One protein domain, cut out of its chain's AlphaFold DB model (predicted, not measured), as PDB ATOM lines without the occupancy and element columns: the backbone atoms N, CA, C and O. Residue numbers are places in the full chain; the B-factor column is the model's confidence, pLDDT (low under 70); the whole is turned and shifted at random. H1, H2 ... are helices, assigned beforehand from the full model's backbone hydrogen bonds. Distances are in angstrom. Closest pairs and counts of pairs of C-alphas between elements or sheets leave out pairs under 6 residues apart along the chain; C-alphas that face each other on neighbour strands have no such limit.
ATOM      1  N   ASP A 134       9.431   4.358 148.114       82.69
ATOM      2  CA  ASP A 134       8.037   4.246 147.644       82.69
ATOM      3  C   ASP A 134       7.337   5.603 147.485       82.69
ATOM      4  O   ASP A 134       6.345   5.737 146.768       82.69
ATOM      5  N   LEU A 135       7.873   6.636 148.137       89.88
ATOM      6  CA  LEU A 135       7.289   7.974 148.160       89.88
ATOM      7  C   LEU A 135       7.184   8.643 146.766       89.88
ATOM      8  O   LEU A 135       6.144   9.247 146.497       89.88
ATOM      9  N   PRO A 136       8.175   8.535 145.854       92.38
ATOM     10  CA  PRO A 136       8.119   9.170 144.539       92.38
ATOM     11  C   PRO A 136       6.899   8.759 143.709       92.38
ATOM     12  O   PRO A 136       6.257   9.622 143.117       92.38
ATOM     13  N   SER A 137       6.532   7.472 143.698       91.06
ATOM     14  CA  SER A 137       5.382   6.973 142.925       91.06
ATOM     15  C   SER A 137       4.075   7.624 143.384       91.06
ATOM     16  O   SER A 137       3.256   8.050 142.570       91.06
ATOM     17  N   SER A 138       3.899   7.775 144.699       89.31
ATOM     18  CA  SER A 138       2.779   8.525 145.264       89.31
ATOM     19  C   SER A 138       2.833  10.003 144.887       89.31
ATOM     20  O   SER A 138       1.826  10.564 144.457       89.31
ATOM     21  N   LEU A 139       3.998  10.643 145.019       92.00
ATOM     22  CA  LEU A 139       4.171  12.061 144.702       92.00
ATOM     23  C   LEU A 139       3.887  12.377 143.227       92.00
ATOM     24  O   LEU A 139       3.295  13.416 142.962       92.00
ATOM     25  N   VAL A 140       4.185  11.477 142.283       93.69
ATOM     26  CA  VAL A 140       3.808  11.635 140.861       93.69
ATOM     27  C   VAL A 140       2.287  11.702 140.677       93.69
ATOM     28  O   VAL A 140       1.794  12.500 139.876       93.69
ATOM     29  N   LYS A 141       1.516  10.909 141.434       90.50
ATOM     30  CA  LYS A 141       0.044  10.977 141.393       90.50
ATOM     31  C   LYS A 141      -0.460  12.319 141.918       90.50
ATOM     32  O   LYS A 141      -1.379  12.889 141.343       90.50
ATOM     33  N   TRP A 142       0.149  12.842 142.982       89.69
ATOM     34  CA  TRP A 142      -0.183  14.168 143.514       89.69
ATOM     35  C   TRP A 142       0.243  15.295 142.573       89.69
ATOM     36  O   TRP A 142      -0.510  16.250 142.395       89.69
ATOM     37  N   ALA A 143       1.392  15.153 141.913       92.62
ATOM     38  CA  ALA A 143       1.874  16.071 140.889       92.62
ATOM     39  C   ALA A 143       0.858  16.225 139.755       92.62
ATOM     40  O   ALA A 143       0.526  17.352 139.403       92.62
ATOM     41  N   ALA A 144       0.257  15.122 139.291       91.25
ATOM     42  CA  ALA A 144      -0.791  15.146 138.270       91.25
ATOM     43  C   ALA A 144      -2.006  16.006 138.663       91.25
ATOM     44  O   ALA A 144      -2.632  16.615 137.796       91.25
ATOM     45  N   ILE A 145      -2.346  16.040 139.956       86.38
ATOM     46  CA  ILE A 145      -3.509  16.757 140.499       86.38
ATOM     47  C   ILE A 145      -3.259  18.259 140.539       86.38
ATOM     48  O   ILE A 145      -4.142  19.034 140.184       86.38
ATOM     49  N   VAL A 146      -2.071  18.659 140.994       88.69
ATOM     50  CA  VAL A 146      -1.681  20.073 141.107       88.69
ATOM     51  C   VAL A 146      -1.064  20.611 139.818       88.69
ATOM     52  O   VAL A 146      -0.652  21.765 139.760       88.69
ATOM     53  N   HIS A 147      -0.978  19.779 138.779       91.69
ATOM     54  CA  HIS A 147      -0.346  20.133 137.525       91.69
ATOM     55  C   HIS A 147      -1.102  21.291 136.852       91.69
ATOM     56  O   HIS A 147      -2.268  21.105 136.492       91.69
ATOM     57  N   PRO A 148      -0.464  22.445 136.579       89.62
ATOM     58  CA  PRO A 148      -1.156  23.660 136.118       89.62
ATOM     59  C   PRO A 148      -1.889  23.476 134.780       89.62
ATOM     60  O   PRO A 148      -2.882  24.136 134.483       89.62
ATOM     61  N   VAL A 149      -1.427  22.527 133.964       88.75
ATOM     62  CA  VAL A 149      -2.058  22.164 132.687       88.75
ATOM     63  C   VAL A 149      -3.351  21.360 132.866       88.75
ATOM     64  O   VAL A 149      -4.241  21.425 132.013       88.75
ATOM     65  N   ARG A 150      -3.445  20.586 133.949       88.62
ATOM     66  CA  ARG A 150      -4.532  19.630 134.213       88.62
ATOM     67  C   ARG A 150      -5.555  20.199 135.190       88.62
ATOM     68  O   ARG A 150      -6.746  19.925 135.054       88.62
ATOM     69  N   ALA A 151      -5.104  21.028 136.124       83.44
ATOM     70  CA  ALA A 151      -5.931  21.782 137.044       83.44
ATOM     71  C   ALA A 151      -5.432  23.234 137.091       83.44
ATOM     72  O   ALA A 151      -4.252  23.452 137.354       83.44
ATOM     73  N   PRO A 152      -6.302  24.234 136.861       81.38
ATOM     74  CA  PRO A 152      -5.891  25.624 136.980       81.38
ATOM     75  C   PRO A 152      -5.459  25.908 138.431       81.38
ATOM     76  O   PRO A 152      -6.215  25.574 139.358       81.38
ATOM     77  N   PRO A 153      -4.269  26.497 138.637       79.31
ATOM     78  CA  PRO A 153      -3.770  26.795 139.969       79.31
ATOM     79  C   PRO A 153      -4.620  27.891 140.637       79.31
ATOM     80  O   PRO A 153      -5.235  28.709 139.943       79.31
ATOM     81  N   PRO A 154      -4.696  27.914 141.977       74.25
ATOM     82  CA  PRO A 154      -5.226  29.060 142.704       74.25
ATOM     83  C   PRO A 154      -4.283  30.263 142.524       74.25
ATOM     84  O   PRO A 154      -3.088  30.136 142.766       74.25
ATOM     85  N   ASP A 155      -4.830  31.407 142.103       70.75
ATOM     86  CA  ASP A 155      -4.173  32.725 142.015       70.75
ATOM     87  C   ASP A 155      -2.672  32.715 141.606       70.75
ATOM     88  O   ASP A 155      -2.311  32.064 140.624       70.75
ATOM     89  N   ASP A 156      -1.808  33.485 142.286       71.19
ATOM     90  CA  ASP A 156      -0.393  33.743 141.937       71.19
ATOM     91  C   ASP A 156       0.584  32.596 142.299       71.19
ATOM     92  O   ASP A 156       1.802  32.742 142.172       71.19
ATOM     93  N   GLU A 157       0.081  31.421 142.697       79.06
ATOM     94  CA  GLU A 157       0.906  30.271 143.124       79.06
ATOM     95  C   GLU A 157       1.494  29.466 141.954       79.06
ATOM     96  O   GLU A 157       2.323  28.575 142.144       79.06
ATOM     97  N   GLU A 158       1.093  29.763 140.717       85.00
ATOM     98  CA  GLU A 158       1.481  28.993 139.532       85.00
ATOM     99  C   GLU A 158       3.003  28.837 139.386       85.00
ATOM    100  O   GLU A 158       3.492  27.737 139.130       85.00
ATOM    101  N   LYS A 159       3.769  29.913 139.611       86.94
ATOM    102  CA  LYS A 159       5.240  29.881 139.540       86.94
ATOM    103  C   LYS A 159       5.831  28.926 140.575       86.94
ATOM    104  O   LYS A 159       6.705  28.128 140.244       86.94
ATOM    105  N   ARG A 160       5.328  28.987 141.811       87.19
ATOM    106  CA  ARG A 160       5.773  28.145 142.926       87.19
ATOM    107  C   ARG A 160       5.453  26.676 142.672       87.19
ATOM    108  O   ARG A 160       6.286  25.812 142.932       87.19
ATOM    109  N   ILE A 161       4.279  26.404 142.103       90.00
ATOM    110  CA  ILE A 161       3.856  25.056 141.720       90.00
ATOM    111  C   ILE A 161       4.763  24.489 140.636       90.00
ATOM    112  O   ILE A 161       5.280  23.383 140.788       90.00
ATOM    113  N   VAL A 162       4.997  25.243 139.560       92.31
ATOM    114  CA  VAL A 162       5.878  24.795 138.474       92.31
ATOM    115  C   VAL A 162       7.306  24.585 138.979       92.31
ATOM    116  O   VAL A 162       7.924  23.581 138.623       92.31
ATOM    117  N   LEU A 163       7.817  25.472 139.841       91.81
ATOM    118  CA  LEU A 163       9.129  25.301 140.466       91.81
ATOM    119  C   LEU A 163       9.200  23.979 141.244       91.81
ATOM    120  O   LEU A 163      10.021  23.128 140.918       91.81
ATOM    121  N   ALA A 164       8.287  23.753 142.191       92.75
ATOM    122  CA  ALA A 164       8.295  22.548 143.021       92.75
ATOM    123  C   ALA A 164       8.146  21.256 142.196       92.75
ATOM    124  O   ALA A 164       8.828  20.264 142.457       92.75
ATOM    125  N   LEU A 165       7.279  21.264 141.175       95.38
ATOM    126  CA  LEU A 165       7.101  20.133 140.261       95.38
ATOM    127  C   LEU A 165       8.381  19.834 139.482       95.38
ATOM    128  O   LEU A 165       8.823  18.689 139.419       95.38
ATOM    129  N   THR A 166       8.984  20.861 138.882       95.69
ATOM    130  CA  THR A 166      10.189  20.677 138.068       95.69
ATOM    131  C   THR A 166      11.381  20.244 138.909       95.69
ATOM    132  O   THR A 166      12.115  19.358 138.479       95.69
ATOM    133  N   GLU A 167      11.535  20.759 140.129       93.94
ATOM    134  CA  GLU A 167      12.545  20.281 141.075       93.94
ATOM    135  C   GLU A 167      12.326  18.819 141.456       93.94
ATOM    136  O   GLU A 167      13.258  18.017 141.359       93.94
ATOM    137  N   PHE A 168      11.094  18.444 141.808       96.12
ATOM    138  CA  PHE A 168      10.733  17.056 142.091       96.12
ATOM    139  C   PHE A 168      11.096  16.127 140.924       96.12
ATOM    140  O   PHE A 168      11.755  15.101 141.119       96.12
ATOM    141  N   TYR A 169      10.740  16.508 139.695       97.44
ATOM    142  CA  TYR A 169      11.077  15.725 138.510       97.44
ATOM    143  C   TYR A 169      12.582  15.638 138.283       97.44
ATOM    144  O   TYR A 169      13.102  14.553 138.029       97.44
ATOM    145  N   ILE A 170      13.299  16.756 138.387       96.06
ATOM    146  CA  ILE A 170      14.747  16.804 138.184       96.06
ATOM    147  C   ILE A 170      15.465  15.917 139.201       96.06
ATOM    148  O   ILE A 170      16.378  15.193 138.815       96.06
ATOM    149  N   VAL A 171      15.040  15.924 140.466       94.81
ATOM    150  CA  VAL A 171      15.608  15.075 141.525       94.81
ATOM    151  C   VAL A 171      15.553  13.593 141.141       94.81
ATOM    152  O   VAL A 171      16.557  12.890 141.271       94.81
ATOM    153  N   ILE A 172      14.418  13.135 140.606       95.06
ATOM    154  CA  ILE A 172      14.252  11.757 140.125       95.06
ATOM    155  C   ILE A 172      15.084  11.523 138.861       95.06
ATOM    156  O   ILE A 172      15.823  10.547 138.789       95.06
ATOM    157  N   LEU A 173      15.018  12.410 137.866       96.50
ATOM    158  CA  LEU A 173      15.706  12.228 136.580       96.50
ATOM    159  C   LEU A 173      17.238  12.348 136.669       96.50
ATOM    160  O   LEU A 173      17.940  11.898 135.768       96.50
ATOM    161  N   GLN A 174      17.768  12.975 137.722       93.56
ATOM    162  CA  GLN A 174      19.209  13.082 137.995       93.56
ATOM    163  C   GLN A 174      19.743  11.984 138.918       93.56
ATOM    164  O   GLN A 174      20.923  11.997 139.271       93.56
ATOM    165  N   SER A 175      18.886  11.062 139.348       91.69
ATOM    166  CA  SER A 175      19.324   9.866 140.059       91.69
ATOM    167  C   SER A 175      20.134   8.933 139.144       91.69
ATOM    168  O   SER A 175      20.433   9.253 137.992       91.69
ATOM    169  N   ASP A 176      20.510   7.765 139.667       92.44
ATOM    170  CA  ASP A 176      21.114   6.717 138.852       92.44
ATOM    171  C   ASP A 176      20.260   6.413 137.604       92.44
ATOM    172  O   ASP A 176      19.037   6.295 137.685       92.44
ATOM    173  N   THR A 177      20.905   6.278 136.441       94.12
ATOM    174  CA  THR A 177      20.204   6.131 135.153       94.12
ATOM    175  C   THR A 177      19.309   4.893 135.123       94.12
ATOM    176  O   THR A 177      18.207   4.954 134.577       94.12
ATOM    177  N   HIS A 178      19.741   3.783 135.730       94.06
ATOM    178  CA  HIS A 178      18.941   2.564 135.788       94.06
ATOM    179  C   HIS A 178      17.719   2.758 136.694       94.06
ATOM    180  O   HIS A 178      16.610   2.360 136.325       94.06
ATOM    181  N   TYR A 179      17.892   3.409 137.851       93.62
ATOM    182  CA  TYR A 179      16.768   3.759 138.724       93.62
ATOM    183  C   TYR A 179      15.775   4.694 138.024       93.62
ATOM    184  O   TYR A 179      14.586   4.387 137.993       93.62
ATOM    185  N   ALA A 180      16.243   5.790 137.418       95.81
ATOM    186  CA  ALA A 180      15.380   6.774 136.763       95.81
ATOM    187  C   ALA A 180      14.551   6.145 135.630       95.81
ATOM    188  O   ALA A 180      13.342   6.358 135.566       95.81
ATOM    189  N   LYS A 181      15.175   5.323 134.770       96.69
ATOM    190  CA  LYS A 181      14.462   4.597 133.705       96.69
ATOM    191  C   LYS A 181      13.429   3.631 134.274       96.69
ATOM    192  O   LYS A 181      12.261   3.700 133.901       96.69
ATOM    193  N   SER A 182      13.834   2.778 135.219       96.38
ATOM    194  CA  SER A 182      12.927   1.816 135.863       96.38
ATOM    195  C   SER A 182      11.732   2.520 136.513       96.38
ATOM    196  O   SER A 182      10.595   2.067 136.399       96.38
ATOM    197  N   PHE A 183      11.981   3.664 137.153       96.19
ATOM    198  CA  PHE A 183      10.951   4.479 137.780       96.19
ATOM    199  C   PHE A 183       9.971   5.075 136.763       96.19
ATOM    200  O   PHE A 183       8.763   5.021 136.992       96.19
ATOM    201  N   LEU A 184      10.467   5.616 135.646       97.62
ATOM    202  CA  LEU A 184       9.634   6.172 134.575       97.62
ATOM    203  C   LEU A 184       8.742   5.105 133.930       97.62
ATOM    204  O   LEU A 184       7.575   5.376 133.668       97.62
ATOM    205  N   HIS A 185       9.252   3.886 133.734       97.69
ATOM    206  CA  HIS A 185       8.447   2.762 133.239       97.69
ATOM    207  C   HIS A 185       7.377   2.316 134.241       97.69
ATOM    208  O   HIS A 185       6.259   1.996 133.845       97.69
ATOM    209  N   ALA A 186       7.679   2.350 135.543       96.44
ATOM    210  CA  ALA A 186       6.702   2.057 136.594       96.44
ATOM    211  C   ALA A 186       5.662   3.180 136.790       96.44
ATOM    212  O   ALA A 186       4.539   2.913 137.218       96.44
ATOM    213  N   ASN A 187       6.018   4.428 136.472       96.62
ATOM    214  CA  ASN A 187       5.180   5.618 136.636       96.62
ATOM    215  C   ASN A 187       5.106   6.435 135.330       96.62
ATOM    216  O   ASN A 187       5.568   7.581 135.283       96.62
ATOM    217  N   PRO A 188       4.495   5.884 134.264       97.00
ATOM    218  CA  PRO A 188       4.570   6.464 132.925       97.00
ATOM    219  C   PRO A 188       3.922   7.847 132.802       97.00
ATOM    220  O   PRO A 188       4.262   8.580 131.881       97.00
ATOM    221  N   ASP A 189       3.028   8.237 133.720       96.06
ATOM    222  CA  ASP A 189       2.369   9.553 133.712       96.06
ATOM    223  C   ASP A 189       3.307  10.719 134.083       96.06
ATOM    224  O   ASP A 189       3.019  11.868 133.755       96.06
ATOM    225  N   MET A 190       4.473  10.458 134.683       97.88
ATOM    226  CA  MET A 190       5.455  11.517 134.953       97.88
ATOM    227  C   MET A 190       5.993  12.147 133.657       97.88
ATOM    228  O   MET A 190       6.168  13.364 133.572       97.88
ATOM    229  N   ALA A 191       6.238  11.334 132.627       98.31
ATOM    230  CA  ALA A 191       6.763  11.805 131.351       98.31
ATOM    231  C   ALA A 191       5.820  12.804 130.634       98.31
ATOM    232  O   ALA A 191       6.286  13.893 130.289       98.31
ATOM    233  N   PRO A 192       4.514  12.525 130.425       98.12
ATOM    234  CA  PRO A 192       3.605  13.493 129.822       98.12
ATOM    235  C   PRO A 192       3.410  14.745 130.678       98.12
ATOM    236  O   PRO A 192       3.305  15.815 130.095       98.12
ATOM    237  N   GLN A 193       3.445  14.666 132.016       97.44
ATOM    238  CA  GLN A 193       3.424  15.864 132.870       97.44
ATOM    239  C   GLN A 193       4.602  16.808 132.543       97.44
ATOM    240  O   GLN A 193       4.409  17.995 132.287       97.44
ATOM    241  N   ILE A 194       5.828  16.284 132.436       98.31
ATOM    242  CA  ILE A 194       7.011  17.086 132.065       98.31
ATOM    243  C   ILE A 194       6.861  17.701 130.666       98.31
ATOM    244  O   ILE A 194       7.158  18.881 130.467       98.31
ATOM    245  N   VAL A 195       6.393  16.915 129.692       98.06
ATOM    246  CA  VAL A 195       6.186  17.400 128.320       98.06
ATOM    247  C   VAL A 195       5.105  18.482 128.282       98.06
ATOM    248  O   VAL A 195       5.277  19.487 127.594       98.06
ATOM    249  N   GLU A 196       4.007  18.305 129.020       96.25
ATOM    250  CA  GLU A 196       2.942  19.296 129.169       96.25
ATOM    251  C   GLU A 196       3.489  20.607 129.744       96.25
ATOM    252  O   GLU A 196       3.150  21.672 129.221       96.25
ATOM    253  N   LEU A 197       4.371  20.540 130.757       95.44
ATOM    254  CA  LEU A 197       5.045  21.728 131.286       95.44
ATOM    255  C   LEU A 197       5.817  22.464 130.196       95.44
ATOM    256  O   LEU A 197       5.610  23.659 129.978       95.44
ATOM    257  N   TRP A 198       6.662  21.727 129.480       96.75
ATOM    258  CA  TRP A 198       7.541  22.282 128.464       96.75
ATOM    259  C   TRP A 198       6.792  22.847 127.256       96.75
ATOM    260  O   TRP A 198       7.034  23.992 126.889       96.75
ATOM    261  N   ILE A 199       5.858  22.109 126.652       94.75
ATOM    262  CA  ILE A 199       5.195  22.536 125.404       94.75
ATOM    263  C   ILE A 199       4.323  23.783 125.604       94.75
ATOM    264  O   ILE A 199       4.106  24.564 124.682       94.75
ATOM    265  N   ARG A 200       3.805  23.982 126.817       90.88
ATOM    266  CA  ARG A 200       2.877  25.073 127.128       90.88
ATOM    267  C   ARG A 200       3.554  26.351 127.619       90.88
ATOM    268  O   ARG A 200       2.904  27.398 127.692       90.88
ATOM    269  N   PHE A 201       4.849  26.287 127.907       88.62
ATOM    270  CA  PHE A 201       5.675  27.452 128.191       88.62
ATOM    271  C   PHE A 201       5.881  28.285 126.907       88.62
ATOM    272  O   PHE A 201       6.090  27.699 125.845       88.62
ATOM    273  N   PRO A 202       5.823  29.632 126.943       83.75
ATOM    274  CA  PRO A 202       5.499  30.485 128.091       83.75
ATOM    275  C   PRO A 202       3.996  30.761 128.279       83.75
ATOM    276  O   PRO A 202       3.607  31.249 129.328       83.75
ATOM    277  N   HIS A 203       3.150  30.476 127.285       77.44
ATOM    278  CA  HIS A 203       1.791  31.031 127.188       77.44
ATOM    279  C   HIS A 203       0.795  30.570 128.248       77.44
ATOM    280  O   HIS A 203      -0.132  31.310 128.563       77.44
ATOM    281  N   SER A 204       0.908  29.333 128.732       64.50
ATOM    282  CA  SER A 204      -0.094  28.807 129.673       64.50
ATOM    283  C   SER A 204       0.149  29.236 131.104       64.50
ATOM    284  O   SER A 204      -0.743  29.079 131.923       64.50
ATOM    285  N   TYR A 205       1.330  29.777 131.376       66.75
ATOM    286  CA  TYR A 205       1.731  30.168 132.705       66.75
ATOM    287  C   TYR A 205       1.785  31.690 132.741       66.75
ATOM    288  O   TYR A 205       2.310  32.313 131.815       66.75
ATOM    289  N   ARG A 206       1.309  32.325 133.810       68.62
ATOM    290  CA  ARG A 206       1.411  33.783 134.027       68.62
ATOM    291  C   ARG A 206       2.862  34.252 134.264       68.62
ATOM    292  O   ARG A 206       3.120  35.214 134.975       68.62
ATOM    293  N   LEU A 207       3.830  33.590 133.631       66.44
ATOM    294  CA  LEU A 207       5.268  33.854 133.630       66.44
ATOM    295  C   LEU A 207       5.637  35.152 132.907       66.44
ATOM    296  O   LEU A 207       6.749  35.645 133.068       66.44
ATOM    297  N   ALA A 208       4.734  35.688 132.084       54.62
ATOM    298  CA  ALA A 208       4.916  36.959 131.388       54.62
ATOM    299  C   ALA A 208       4.359  38.168 132.164       54.62
ATOM    300  O   ALA A 208       4.571  39.299 131.731       54.62
ATOM    301  N   ALA A 209       3.639  37.957 133.275       59.56
ATOM    302  CA  ALA A 209       3.110  39.059 134.072       59.56
ATOM    303  C   ALA A 209       4.256  39.737 134.852       59.56
ATOM    304  O   ALA A 209       4.986  39.047 135.576       59.56
ATOM    305  N   PRO A 210       4.452  41.060 134.694       48.72
ATOM    306  CA  PRO A 210       5.516  41.786 135.371       48.72
ATOM    307  C   PRO A 210       5.268  41.780 136.879       48.72
ATOM    308  O   PRO A 210       4.197  42.188 137.316       48.72
ATOM    309  N   HIS A 211       6.269  41.310 137.627       49.03
ATOM    310  CA  HIS A 211       6.540  41.611 139.038       49.03
ATOM    311  C   HIS A 211       5.324  41.967 139.911       49.03
ATOM    312  O   HIS A 211       5.307  43.011 140.557       49.03
ATOM    313  N   THR A 212       4.317  41.096 139.982       49.03
ATOM    314  CA  THR A 212       3.616  40.968 141.262       49.03
ATOM    315  C   THR A 212       4.636  40.429 142.266       49.03
ATOM    316  O   THR A 212       5.565  39.733 141.845       49.03
ATOM    317  N   ASP A 213       4.509  40.785 143.545       52.41
ATOM    318  CA  ASP A 213       5.401  40.459 144.681       52.41
ATOM    319  C   ASP A 213       5.639  38.941 144.924       52.41
ATOM    320  O   ASP A 213       5.861  38.505 146.047       52.41
ATOM    321  N   SER A 214       5.562  38.080 143.904       57.44
ATOM    322  CA  SER A 214       5.904  36.670 144.012       57.44
ATOM    323  C   SER A 214       7.414  36.524 144.207       57.44
ATOM    324  O   SER A 214       8.183  36.798 143.284       57.44
ATOM    325  N   ASP A 215       7.809  35.983 145.354       67.88
ATOM    326  CA  ASP A 215       9.188  35.655 145.749       67.88
ATOM    327  C   ASP A 215       9.894  34.612 144.847       67.88
ATOM    328  O   ASP A 215      11.020  34.208 145.122       67.88
ATOM    329  N   VAL A 216       9.244  34.116 143.787       80.25
ATOM    330  CA  VAL A 216       9.791  33.067 142.916       80.25
ATOM    331  C   VAL A 216      10.492  33.671 141.700       80.25
ATOM    332  O   VAL A 216       9.844  34.241 140.814       80.25
ATOM    333  N   ASP A 217      11.809  33.461 141.617       85.56
ATOM    334  CA  ASP A 217      12.619  33.823 140.454       85.56
ATOM    335  C   ASP A 217      12.149  33.089 139.186       85.56
ATOM    336  O   ASP A 217      12.110  31.856 139.092       85.56
ATOM    337  N   ILE A 218      11.823  33.876 138.163       86.25
ATOM    338  CA  ILE A 218      11.367  33.367 136.874       86.25
ATOM    339  C   ILE A 218      12.449  32.555 136.156       86.25
ATOM    340  O   ILE A 218      12.126  31.568 135.492       86.25
ATOM    341  N   ALA A 219      13.726  32.934 136.286       89.06
ATOM    342  CA  ALA A 219      14.810  32.227 135.612       89.06
ATOM    343  C   ALA A 219      14.944  30.799 136.152       89.06
ATOM    344  O   ALA A 219      15.148  29.865 135.375       89.06
ATOM    345  N   SER A 220      14.740  30.617 137.455       90.00
ATOM    346  CA  SER A 220      14.703  29.315 138.114       90.00
ATOM    347  C   SER A 220      13.538  28.437 137.651       90.00
ATOM    348  O   SER A 220      13.749  27.273 137.310       90.00
ATOM    349  N   VAL A 221      12.330  28.995 137.521       91.75
ATOM    350  CA  VAL A 221      11.168  28.264 136.974       91.75
ATOM    351  C   VAL A 221      11.449  27.783 135.549       91.75
ATOM    352  O   VAL A 221      11.262  26.609 135.225       91.75
ATOM    353  N   VAL A 222      11.937  28.679 134.690       93.44
ATOM    354  CA  VAL A 222      12.280  28.358 133.297       93.44
ATOM    355  C   VAL A 222      13.382  27.303 133.233       93.44
ATOM    356  O   VAL A 222      13.290  26.354 132.448       93.44
ATOM    357  N   PHE A 223      14.406  27.436 134.076       93.94
ATOM    358  CA  PHE A 223      15.473  26.454 134.192       93.94
ATOM    359  C   PHE A 223      14.946  25.081 134.591       93.94
ATOM    360  O   PHE A 223      15.332  24.093 133.960       93.94
ATOM    361  N   GLY A 224      14.033  25.015 135.558       95.12
ATOM    362  CA  GLY A 224      13.357  23.790 135.962       95.12
ATOM    363  C   GLY A 224      12.624  23.117 134.798       95.12
ATOM    364  O   GLY A 224      12.886  21.951 134.495       95.12
ATOM    365  N   ILE A 225      11.764  23.857 134.088       96.62
ATOM    366  CA  ILE A 225      10.973  23.330 132.958       96.62
ATOM    367  C   ILE A 225      11.890  22.750 131.874       96.62
ATOM    368  O   ILE A 225      11.738  21.598 131.456       96.62
ATOM    369  N   VAL A 226      12.856  23.550 131.414       97.19
ATOM    370  CA  VAL A 226      13.735  23.172 130.303       97.19
ATOM    371  C   VAL A 226      14.673  22.035 130.718       97.19
ATOM    372  O   VAL A 226      14.899  21.104 129.948       97.19
ATOM    373  N   THR A 227      15.190  22.051 131.948       97.25
ATOM    374  CA  THR A 227      16.089  20.997 132.437       97.25
ATOM    375  C   THR A 227      15.362  19.673 132.638       97.25
ATOM    376  O   THR A 227      15.905  18.640 132.246       97.25
ATOM    377  N   ALA A 228      14.142  19.674 133.183       98.12
ATOM    378  CA  ALA A 228      13.342  18.457 133.325       98.12
ATOM    379  C   ALA A 228      13.088  17.799 131.959       98.12
ATOM    380  O   ALA A 228      13.347  16.605 131.791       98.12
ATOM    381  N   MET A 229      12.681  18.588 130.958       98.06
ATOM    382  CA  MET A 229      12.468  18.089 129.597       98.06
ATOM    383  C   MET A 229      13.763  17.573 128.954       98.06
ATOM    384  O   MET A 229      13.766  16.510 128.334       98.06
ATOM    385  N   CYS A 230      14.881  18.281 129.135       97.94
ATOM    386  CA  CYS A 230      16.179  17.862 128.604       97.94
ATOM    387  C   CYS A 230      16.604  16.521 129.198       97.94
ATOM    388  O   CYS A 230      16.987  15.611 128.469       97.94
ATOM    389  N   ARG A 231      16.477  16.356 130.519       97.81
ATOM    390  CA  ARG A 231      16.813  15.096 131.190       97.81
ATOM    391  C   ARG A 231      15.922  13.951 130.731       97.81
ATOM    392  O   ARG A 231      16.444  12.871 130.471       97.81
ATOM    393  N   LEU A 232      14.623  14.195 130.563       98.44
ATOM    394  CA  LEU A 232      13.698  13.205 130.019       98.44
ATOM    395  C   LEU A 232      14.110  12.770 128.601       98.44
ATOM    396  O   LEU A 232      14.210  11.576 128.330       98.44
ATOM    397  N   TYR A 233      14.416  13.727 127.719       97.81
ATOM    398  CA  TYR A 233      14.888  13.457 126.358       97.81
ATOM    399  C   TYR A 233      16.220  12.690 126.343       97.81
ATOM    400  O   TYR A 233      16.350  11.686 125.641       97.81
ATOM    401  N   VAL A 234      17.199  13.120 127.145       96.81
ATOM    402  CA  VAL A 234      18.503  12.454 127.262       96.81
ATOM    403  C   VAL A 234      18.341  11.018 127.746       96.81
ATOM    404  O   VAL A 234      19.014  10.141 127.223       96.81
ATOM    405  N   LEU A 235      17.455  10.749 128.704       97.06
ATOM    406  CA  LEU A 235      17.256   9.395 129.221       97.06
ATOM    407  C   LEU A 235      16.541   8.479 128.225       97.06
ATOM    408  O   LEU A 235      16.911   7.310 128.124       97.06
ATOM    409  N   LEU A 236      15.527   8.991 127.519       97.56
ATOM    410  CA  LEU A 236      14.584   8.141 126.793       97.56
ATOM    411  C   LEU A 236      14.701   8.170 125.262       97.56
ATOM    412  O   LEU A 236      14.180   7.274 124.605       97.56
ATOM    413  N   ALA A 237      15.341   9.179 124.666       96.06
ATOM    414  CA  ALA A 237      15.276   9.374 123.212       96.06
ATOM    415  C   ALA A 237      16.570   9.838 122.535       96.06
ATOM    416  O   ALA A 237      16.711   9.639 121.327       96.06
ATOM    417  N   ARG A 238      17.522  10.430 123.262       95.38
ATOM    418  CA  ARG A 238      18.771  10.921 122.664       95.38
ATOM    419  C   ARG A 238      19.613   9.754 122.121       95.38
ATOM    420  O   ARG A 238      20.019   8.903 122.899       95.38
ATOM    421  N   PRO A 239      19.993   9.729 120.830       89.19
ATOM    422  CA  PRO A 239      20.745   8.602 120.263       89.19
ATOM    423  C   PRO A 239      22.055   8.278 121.000       89.19
ATOM    424  O   PRO A 239      22.382   7.116 121.202       89.19
ATOM    425  N   GLY A 240      22.780   9.301 121.467       89.88
ATOM    426  CA  GLY A 240      24.056   9.126 122.171       89.88
ATOM    427  C   GLY A 240      23.961   8.542 123.588       89.88
ATOM    428  O   GLY A 240      24.999   8.253 124.173       89.88
ATOM    429  N   SER A 241      22.760   8.382 124.156       90.69
ATOM    430  CA  SER A 241      22.558   7.752 125.471       90.69
ATOM    431  C   SER A 241      22.100   6.293 125.385       90.69
ATOM    432  O   SER A 241      21.829   5.683 126.419       90.69
ATOM    433  N   ASN A 242      22.037   5.729 124.172       92.38
ATOM    434  CA  ASN A 242      21.610   4.355 123.899       92.38
ATOM    435  C   ASN A 242      20.265   3.983 124.571       92.38
ATOM    436  O   ASN A 242      20.217   3.042 125.370       92.38
ATOM    437  N   PRO A 243      19.166   4.721 124.311       94.81
ATOM    438  CA  PRO A 243      17.848   4.355 124.821       94.81
ATOM    439  C   PRO A 243      17.366   3.038 124.193       94.81
ATOM    440  O   PRO A 243      17.608   2.792 123.009       94.81
ATOM    441  N   SER A 244      16.670   2.205 124.973       96.88
ATOM    442  CA  SER A 244      16.016   1.003 124.446       96.88
ATOM    443  C   SER A 244      14.815   1.368 123.558       96.88
ATOM    444  O   SER A 244      14.363   2.515 123.528       96.88
ATOM    445  N   GLU A 245      14.263   0.394 122.833       96.75
ATOM    446  CA  GLU A 245      13.021   0.610 122.078       96.75
ATOM    447  C   GLU A 245      11.850   0.977 123.000       96.75
ATOM    448  O   GLU A 245      11.097   1.899 122.684       96.75
ATOM    449  N   ASP A 246      11.760   0.339 124.170       97.81
ATOM    450  CA  ASP A 246      10.750   0.643 125.188       97.81
ATOM    451  C   ASP A 246      10.909   2.064 125.744       97.81
ATOM    452  O   ASP A 246       9.918   2.776 125.918       97.81
ATOM    453  N   ASP A 247      12.147   2.518 125.977       97.81
ATOM    454  CA  ASP A 247      12.433   3.891 126.411       97.81
ATOM    455  C   ASP A 247      11.921   4.903 125.374       97.81
ATOM    456  O   ASP A 247      11.209   5.860 125.705       97.81
ATOM    457  N   ARG A 248      12.227   4.656 124.094       96.69
ATOM    458  CA  ARG A 248      11.771   5.507 122.987       96.69
ATOM    459  C   ARG A 248      10.251   5.472 122.859       96.69
ATOM    460  O   ARG A 248       9.638   6.520 122.653       96.69
ATOM    461  N   ALA A 249       9.628   4.306 123.015       97.56
ATOM    462  CA  ALA A 249       8.178   4.162 122.986       97.56
ATOM    463  C   ALA A 249       7.509   4.957 124.118       97.56
ATOM    464  O   ALA A 249       6.543   5.678 123.859       97.56
ATOM    465  N   LEU A 250       8.051   4.900 125.341       98.19
ATOM    466  CA  LEU A 250       7.578   5.690 126.480       98.19
ATOM    467  C   LEU A 250       7.656   7.194 126.187       98.19
ATOM    468  O   LEU A 250       6.673   7.911 126.385       98.19
ATOM    469  N   PHE A 251       8.783   7.667 125.650       98.12
ATOM    470  CA  PHE A 251       8.946   9.071 125.273       98.12
ATOM    471  C   PHE A 251       7.940   9.508 124.201       98.12
ATOM    472  O   PHE A 251       7.264  10.526 124.351       98.12
ATOM    473  N   MET A 252       7.774   8.715 123.140       97.38
ATOM    474  CA  MET A 252       6.820   9.028 122.074       97.38
ATOM    475  C   MET A 252       5.369   8.987 122.567       97.38
ATOM    476  O   MET A 252       4.557   9.816 122.152       97.38
ATOM    477  N   ASN A 253       5.032   8.070 123.476       98.00
ATOM    478  CA  ASN A 253       3.722   8.026 124.124       98.00
ATOM    479  C   ASN A 253       3.478   9.279 124.975       98.00
ATOM    480  O   ASN A 253       2.390   9.849 124.901       98.00
ATOM    481  N   ALA A 254       4.487   9.754 125.711       98.06
ATOM    482  CA  ALA A 254       4.406  10.987 126.489       98.06
ATOM    483  C   ALA A 254       4.163  12.219 125.601       98.06
ATOM    484  O   ALA A 254       3.271  13.019 125.889       98.06
ATOM    485  N   LEU A 255       4.878  12.331 124.475       97.31
ATOM    486  CA  LEU A 255       4.651  13.390 123.485       97.31
ATOM    487  C   LEU A 255       3.217  13.352 122.932       97.31
ATOM    488  O   LEU A 255       2.550  14.386 122.869       97.31
ATOM    489  N   ARG A 256       2.702  12.164 122.581       96.69
ATOM    490  CA  ARG A 256       1.320  12.009 122.093       96.69
ATOM    491  C   ARG A 256       0.280  12.350 123.161       96.69
ATOM    492  O   ARG A 256      -0.685  13.045 122.851       96.69
ATOM    493  N   ALA A 257       0.480  11.910 124.402       96.25
ATOM    494  CA  ALA A 257      -0.415  12.201 125.522       96.25
ATOM    495  C   ALA A 257      -0.487  13.710 125.819       96.25
ATOM    496  O   ALA A 257      -1.579  14.257 125.976       96.25
ATOM    497  N   ALA A 258       0.649  14.408 125.743       95.38
ATOM    498  CA  ALA A 258       0.728  15.867 125.828       95.38
ATOM    499  C   ALA A 258       0.238  16.597 124.555       95.38
ATOM    500  O   ALA A 258       0.349  17.820 124.453       95.38
ATOM    501  N   ARG A 259      -0.324  15.866 123.578       94.38
ATOM    502  CA  ARG A 259      -0.836  16.368 122.290       94.38
ATOM    503  C   ARG A 259       0.221  17.083 121.440       94.38
ATOM    504  O   ARG A 259      -0.110  17.956 120.634       94.38
ATOM    505  N   VAL A 260       1.487  16.692 121.576       95.00
ATOM    506  CA  VAL A 260       2.579  17.200 120.743       95.00
ATOM    507  C   VAL A 260       2.475  16.569 119.361       95.00
ATOM    508  O   VAL A 260       2.890  15.440 119.111       95.00
ATOM    509  N   THR A 261       1.893  17.325 118.440       93.38
ATOM    510  CA  THR A 261       1.969  17.032 117.010       93.38
ATOM    511  C   THR A 261       3.202  17.699 116.412       93.38
ATOM    512  O   THR A 261       3.741  18.657 116.960       93.38
ATOM    513  N   LYS A 262       3.599  17.262 115.220       92.62
ATOM    514  CA  LYS A 262       4.590  17.949 114.383       92.62
ATOM    515  C   LYS A 262       4.338  19.447 114.260       92.62
ATOM    516  O   LYS A 262       5.248  20.241 114.454       92.62
ATOM    517  N   ARG A 263       3.096  19.841 113.976       91.50
ATOM    518  CA  ARG A 263       2.726  21.254 113.896       91.50
ATOM    519  C   ARG A 263       2.888  21.948 115.250       91.50
ATOM    520  O   ARG A 263       3.523  22.990 115.300       91.50
ATOM    521  N   ALA A 264       2.392  21.335 116.326       91.94
ATOM    522  CA  ALA A 264       2.504  21.895 117.672       91.94
ATOM    523  C   ALA A 264       3.967  22.113 118.094       91.94
ATOM    524  O   ALA A 264       4.278  23.163 118.639       91.94
ATOM    525  N   LEU A 265       4.869  21.173 117.786       93.88
ATOM    526  CA  LEU A 265       6.301  21.319 118.063       93.88
ATOM    527  C   LEU A 265       6.877  22.568 117.386       93.88
ATOM    528  O   LEU A 265       7.516  23.392 118.031       93.88
ATOM    529  N   PHE A 266       6.638  22.736 116.086       92.62
ATOM    530  CA  PHE A 266       7.168  23.891 115.366       92.62
ATOM    531  C   PHE A 266       6.495  25.212 115.773       92.62
ATOM    532  O   PHE A 266       7.166  26.245 115.805       92.62
ATOM    533  N   ASP A 267       5.210  25.182 116.130       91.12
ATOM    534  CA  ASP A 267       4.460  26.361 116.569       91.12
ATOM    535  C   ASP A 267       4.954  26.897 117.932       91.12
ATOM    536  O   ASP A 267       4.823  28.093 118.189       91.12
ATOM    537  N   VAL A 268       5.573  26.065 118.787       92.94
ATOM    538  CA  VAL A 268       6.106  26.521 120.090       92.94
ATOM    539  C   VAL A 268       7.543  27.036 120.040       92.94
ATOM    540  O   VAL A 268       7.889  27.907 120.837       92.94
ATOM    541  N   ILE A 269       8.373  26.562 119.099       95.06
ATOM    542  CA  ILE A 269       9.805  26.913 119.044       95.06
ATOM    543  C   ILE A 269       9.992  28.427 118.916       95.06
ATOM    544  O   ILE A 269      10.796  29.013 119.637       95.06
ATOM    545  N   GLY A 270       9.254  29.087 118.019       93.25
ATOM    546  CA  GLY A 270       9.366  30.536 117.819       93.25
ATOM    547  C   GLY A 270       9.068  31.330 119.100       93.25
ATOM    548  O   GLY A 270       9.960  32.020 119.602       93.25
ATOM    549  N   PRO A 271       7.857  31.202 119.673       92.25
ATOM    550  CA  PRO A 271       7.491  31.901 120.900       92.25
ATOM    551  C   PRO A 271       8.375  31.584 122.110       92.25
ATOM    552  O   PRO A 271       8.718  32.501 122.855       92.25
ATOM    553  N   GLN A 272       8.784  30.325 122.304       94.56
ATOM    554  CA  GLN A 272       9.699  29.950 123.390       94.56
ATOM    555  C   GLN A 272      11.062  30.614 123.222       94.56
ATOM    556  O   GLN A 272      11.558  31.244 124.152       94.56
ATOM    557  N   THR A 273      11.633  30.548 122.018       95.50
ATOM    558  CA  THR A 273      12.912  31.196 121.699       95.50
ATOM    559  C   THR A 273      12.839  32.707 121.929       95.50
ATOM    560  O   THR A 273      13.745  33.292 122.521       95.50
ATOM    561  N   HIS A 274      11.740  33.342 121.512       92.50
ATOM    562  CA  HIS A 274      11.518  34.767 121.729       92.50
ATOM    563  C   HIS A 274      11.441  35.124 123.219       92.50
ATOM    564  O   HIS A 274      12.114  36.052 123.666       92.50
ATOM    565  N   TYR A 275      10.662  34.367 123.990       92.25
ATOM    566  CA  TYR A 275      10.510  34.587 125.425       92.25
ATOM    567  C   TYR A 275      11.833  34.393 126.176       92.25
ATOM    568  O   TYR A 275      12.218  35.253 126.965       92.25
ATOM    569  N   LEU A 276      12.583  33.328 125.879       93.12
ATOM    570  CA  LEU A 276      13.907  33.092 126.468       93.12
ATOM    571  C   LEU A 276      14.900  34.217 126.155       93.12
ATOM    572  O   LEU A 276      15.743  34.546 126.989       93.12
ATOM    573  N   ALA A 277      14.813  34.818 124.967       92.19
ATOM    574  CA  ALA A 277      15.695  35.911 124.571       92.19
ATOM    575  C   ALA A 277      15.338  37.244 125.244       92.19
ATOM    576  O   ALA A 277      16.239  37.997 125.613       92.19
ATOM    577  N   ARG A 278      14.041  37.556 125.378       88.88
ATOM    578  CA  ARG A 278      13.561  38.909 125.715       88.88
ATOM    579  C   ARG A 278      12.959  39.051 127.107       88.88
ATOM    580  O   ARG A 278      13.016  40.142 127.660       88.88
ATOM    581  N   SER A 279      12.351  37.997 127.639       83.06
ATOM    582  CA  SER A 279      11.490  38.081 128.824       83.06
ATOM    583  C   SER A 279      12.120  37.495 130.080       83.06
ATOM    584  O   SER A 279      11.670  37.814 131.175       83.06
ATOM    585  N   VAL A 280      13.154  36.664 129.945       83.00
ATOM    586  CA  VAL A 280      13.876  36.117 131.098       83.00
ATOM    587  C   VAL A 280      15.083  37.012 131.412       83.00
ATOM    588  O   VAL A 280      15.906  37.241 130.514       83.00
ATOM    589  N   PRO A 281      15.204  37.536 132.649       83.75
ATOM    590  CA  PRO A 281      16.364  38.310 133.076       83.75
ATOM    591  C   PRO A 281      17.670  37.555 132.831       83.75
ATOM    592  O   PRO A 281      17.710  36.323 132.836       83.75
ATOM    593  N   ASP A 282      18.757  38.294 132.602       80.94
ATOM    594  CA  ASP A 282      20.060  37.653 132.469       80.94
ATOM    595  C   ASP A 282      20.484  37.112 133.837       80.94
ATOM    596  O   ASP A 282      20.736  37.867 134.772       80.94
ATOM    597  N   HIS A 283      20.486  35.791 133.951       81.88
ATOM    598  CA  HIS A 283      20.743  35.066 135.185       81.88
ATOM    599  C   HIS A 283      21.822  34.014 134.932       81.88
ATOM    600  O   HIS A 283      21.936  33.493 133.819       81.88
ATOM    601  N   MET A 284      22.591  33.640 135.960       83.88
ATOM    602  CA  MET A 284      23.682  32.661 135.825       83.88
ATOM    603  C   MET A 284      23.218  31.308 135.250       83.88
ATOM    604  O   MET A 284      23.979  30.604 134.585       83.88
ATOM    605  N   LEU A 285      21.941  30.972 135.446       85.75
ATOM    606  CA  LEU A 285      21.325  29.742 134.952       85.75
ATOM    607  C   LEU A 285      21.017  29.773 133.455       85.75
ATOM    608  O   LEU A 285      20.908  28.711 132.840       85.75
ATOM    609  N   MET A 286      20.917  30.958 132.846       88.56
ATOM    610  CA  MET A 286      20.453  31.104 131.464       88.56
ATOM    611  C   MET A 286      21.349  30.403 130.455       88.56
ATOM    612  O   MET A 286      20.850  29.884 129.459       88.56
ATOM    613  N   ARG A 287      22.652  30.296 130.729       87.88
ATOM    614  CA  ARG A 287      23.553  29.499 129.891       87.88
ATOM    615  C   ARG A 287      23.139  28.024 129.857       87.88
ATOM    616  O   ARG A 287      23.135  27.407 128.796       87.88
ATOM    617  N   GLY A 288      22.773  27.465 131.010       89.94
ATOM    618  CA  GLY A 288      22.257  26.098 131.111       89.94
ATOM    619  C   GLY A 288      20.899  25.946 130.426       89.94
ATOM    620  O   GLY A 288      20.689  24.966 129.716       89.94
ATOM    621  N   VAL A 289      20.016  26.943 130.574       93.19
ATOM    622  CA  VAL A 289      18.713  26.978 129.891       93.19
ATOM    623  C   VAL A 289      18.883  26.903 128.379       93.19
ATOM    624  O   VAL A 289      18.275  26.040 127.758       93.19
ATOM    625  N   TRP A 290      19.720  27.757 127.785       94.56
ATOM    626  CA  TRP A 290      19.929  27.771 126.335       94.56
ATOM    627  C   TRP A 290      20.496  26.456 125.819       94.56
ATOM    628  O   TRP A 290      19.960  25.910 124.858       94.56
ATOM    629  N   LEU A 291      21.516  25.912 126.487       93.00
ATOM    630  CA  LEU A 291      22.109  24.633 126.102       93.00
ATOM    631  C   LEU A 291      21.068  23.505 126.114       93.00
ATOM    632  O   LEU A 291      20.934  22.771 125.140       93.00
ATOM    633  N   HIS A 292      20.307  23.380 127.204       95.56
ATOM    634  CA  HIS A 292      19.266  22.363 127.325       95.56
ATOM    635  C   HIS A 292      18.137  22.578 126.312       95.56
ATOM    636  O   HIS A 292      17.698  21.624 125.676       95.56
ATOM    637  N   TYR A 293      17.682  23.820 126.139       96.75
ATOM    638  CA  TYR A 293      16.621  24.167 125.200       96.75
ATOM    639  C   TYR A 293      17.004  23.788 123.770       96.75
ATOM    640  O   TYR A 293      16.235  23.099 123.102       96.75
ATOM    641  N   ILE A 294      18.203  24.184 123.329       95.81
ATOM    642  CA  ILE A 294      18.695  23.931 121.974       95.81
ATOM    643  C   ILE A 294      18.908  22.434 121.737       95.81
ATOM    644  O   ILE A 294      18.500  21.947 120.683       95.81
ATOM    645  N   ASP A 295      19.452  21.688 122.707       94.69
ATOM    646  CA  ASP A 295      19.608  20.225 122.612       94.69
ATOM    647  C   ASP A 295      18.247  19.526 122.442       94.69
ATOM    648  O   ASP A 295      18.085  18.687 121.553       94.69
ATOM    649  N   ILE A 296      17.229  19.934 123.218       95.94
ATOM    650  CA  ILE A 296      15.863  19.403 123.087       95.94
ATOM    651  C   ILE A 296      15.298  19.704 121.701       95.94
ATOM    652  O   ILE A 296      14.887  18.780 121.001       95.94
ATOM    653  N   VAL A 297      15.235  20.978 121.291       96.25
ATOM    654  CA  VAL A 297      14.553  21.331 120.035       96.25
ATOM    655  C   VAL A 297      15.289  20.762 118.830       96.25
ATOM    656  O   VAL A 297      14.636  20.245 117.930       96.25
ATOM    657  N   SER A 298      16.626  20.767 118.840       95.56
ATOM    658  CA  SER A 298      17.457  20.160 117.797       95.56
ATOM    659  C   SER A 298      17.238  18.656 117.716       95.56
ATOM    660  O   SER A 298      17.100  18.115 116.620       95.56
ATOM    661  N   GLY A 299      17.189  17.976 118.862       94.94
ATOM    662  CA  GLY A 299      16.925  16.547 118.942       94.94
ATOM    663  C   GLY A 299      15.536  16.182 118.426       94.94
ATOM    664  O   GLY A 299      15.402  15.327 117.554       94.94
ATOM    665  N   LEU A 300      14.507  16.884 118.906       95.69
ATOM    666  CA  LEU A 300      13.115  16.623 118.548       95.69
ATOM    667  C   LEU A 300      12.841  16.821 117.056       95.69
ATOM    668  O   LEU A 300      12.188  15.972 116.458       95.69
ATOM    669  N   VAL A 301      13.341  17.893 116.430       95.25
ATOM    670  CA  VAL A 301      13.087  18.130 114.991       95.25
ATOM    671  C   VAL A 301      13.791  17.122 114.080       95.25
ATOM    672  O   VAL A 301      13.379  16.950 112.934       95.25
ATOM    673  N   GLN A 302      14.839  16.459 114.575       92.81
ATOM    674  CA  GLN A 302      15.566  15.417 113.846       92.81
ATOM    675  C   GLN A 302      14.924  14.031 113.979       92.81
ATOM    676  O   GLN A 302      15.246  13.142 113.186       92.81
ATOM    677  N   LEU A 303      14.000  13.837 114.926       91.12
ATOM    678  CA  LEU A 303      13.246  12.592 115.022       91.12
ATOM    679  C   LEU A 303      12.390  12.393 113.755       91.12
ATOM    680  O   LEU A 303      11.706  13.335 113.332       91.12
ATOM    681  N   PRO A 304      12.385  11.187 113.152       89.88
ATOM    682  CA  PRO A 304      11.608  10.893 111.946       89.88
ATOM    683  C   PRO A 304      10.131  11.304 112.043       89.88
ATOM    684  O   PRO A 304       9.561  11.830 111.089       89.88
ATOM    685  N   GLU A 305       9.524  11.139 113.217       89.50
ATOM    686  CA  GLU A 305       8.116  11.431 113.497       89.50
ATOM    687  C   GLU A 305       7.779  12.928 113.415       89.50
ATOM    688  O   GLU A 305       6.622  13.300 113.190       89.50
ATOM    689  N   PHE A 306       8.782  13.797 113.563       91.56
ATOM    690  CA  PHE A 306       8.624  15.248 113.537       91.56
ATOM    691  C   PHE A 306       9.216  15.915 112.298       91.56
ATOM    692  O   PHE A 306       9.061  17.128 112.152       91.56
ATOM    693  N   GLN A 307       9.804  15.168 111.358       88.31
ATOM    694  CA  GLN A 307      10.430  15.761 110.174       88.31
ATOM    695  C   GLN A 307       9.439  16.620 109.365       88.31
ATOM    696  O   GLN A 307       8.462  16.087 108.830       88.31
ATOM    697  N   PRO A 308       9.637  17.949 109.258       85.06
ATOM    698  CA  PRO A 308       8.713  18.911 108.649       85.06
ATOM    699  C   PRO A 308       8.497  18.665 107.152       85.06
ATOM    700  O   PRO A 308       9.446  18.540 106.397       85.06
TER     701      PRO A 308
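What this domain is: This is residues 134 to 308 of the 491 residues of an uncharacterized protein of Schizophyllum commune (strain H4-8 / FGSC 9210) (UniProt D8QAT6). H4 and H5 cross in the core of a helical body, with H2 and, beyond it, H1 packed on one side, and H7 and H8 covering the other. H3 and H6 lie at one end, and the loop of residues 201 to 217 reaches toward the opposite end. The printed part has 175 residues, with eight named helices, H1 to H8 in chain order, and no named strand: all helix. It is compact, with a radius of gyration of the C-alphas of 15.4 A and spans of 46 by 40 by 29 A.

How they stand to each other: H1, residues 135 to 146, and H2, residues 155 to 173, form a hairpin that only just touches, with 3 pairs of C-alphas within 8 A, the closest Ala 143 and Leu 165 at 6.6 A. H3 is residues 177 to 186. H4, residues 190 to 200, touches H5, residues 218 to 236, at a steep tilt of 50 degrees, with residues 225 to 232 of H5 alone; the closest C-alphas, Trp 198 and Ile 225, are 5.8 A apart. H2 touches H5, closest C-alphas Thr 166 and Gly 224, 4.9 A. H6, residues 245 to 257, touches H4, closest C-alphas Pro 192 and Ala 254, 4.2 A. H7, residues 262 to 278, and H8, residues 286 to 302, are close but not clearly touching; H8 touches H5, closest C-alphas Phe 223 and Val 289, 5.4 A. Every O i to N i+4 pair is within hydrogen-bond range in H3, H4, H5, H6 and H8, against 6 of 8 in H1, 13 of 15 in H2 and 11 of 13 in H7.

Where its parts are: H1 begins at C-alpha 135 (7.289, 7.974, 148.160); H8 ends at C-alpha 302 (15.566, 15.417, 113.846). H2 is 29.1 A long and H5 27.4 A.

The domain as a whole: The printed part has no cut. The H4 to H5 link is long, and its residues 204 to 215 are under 70 in pLDDT.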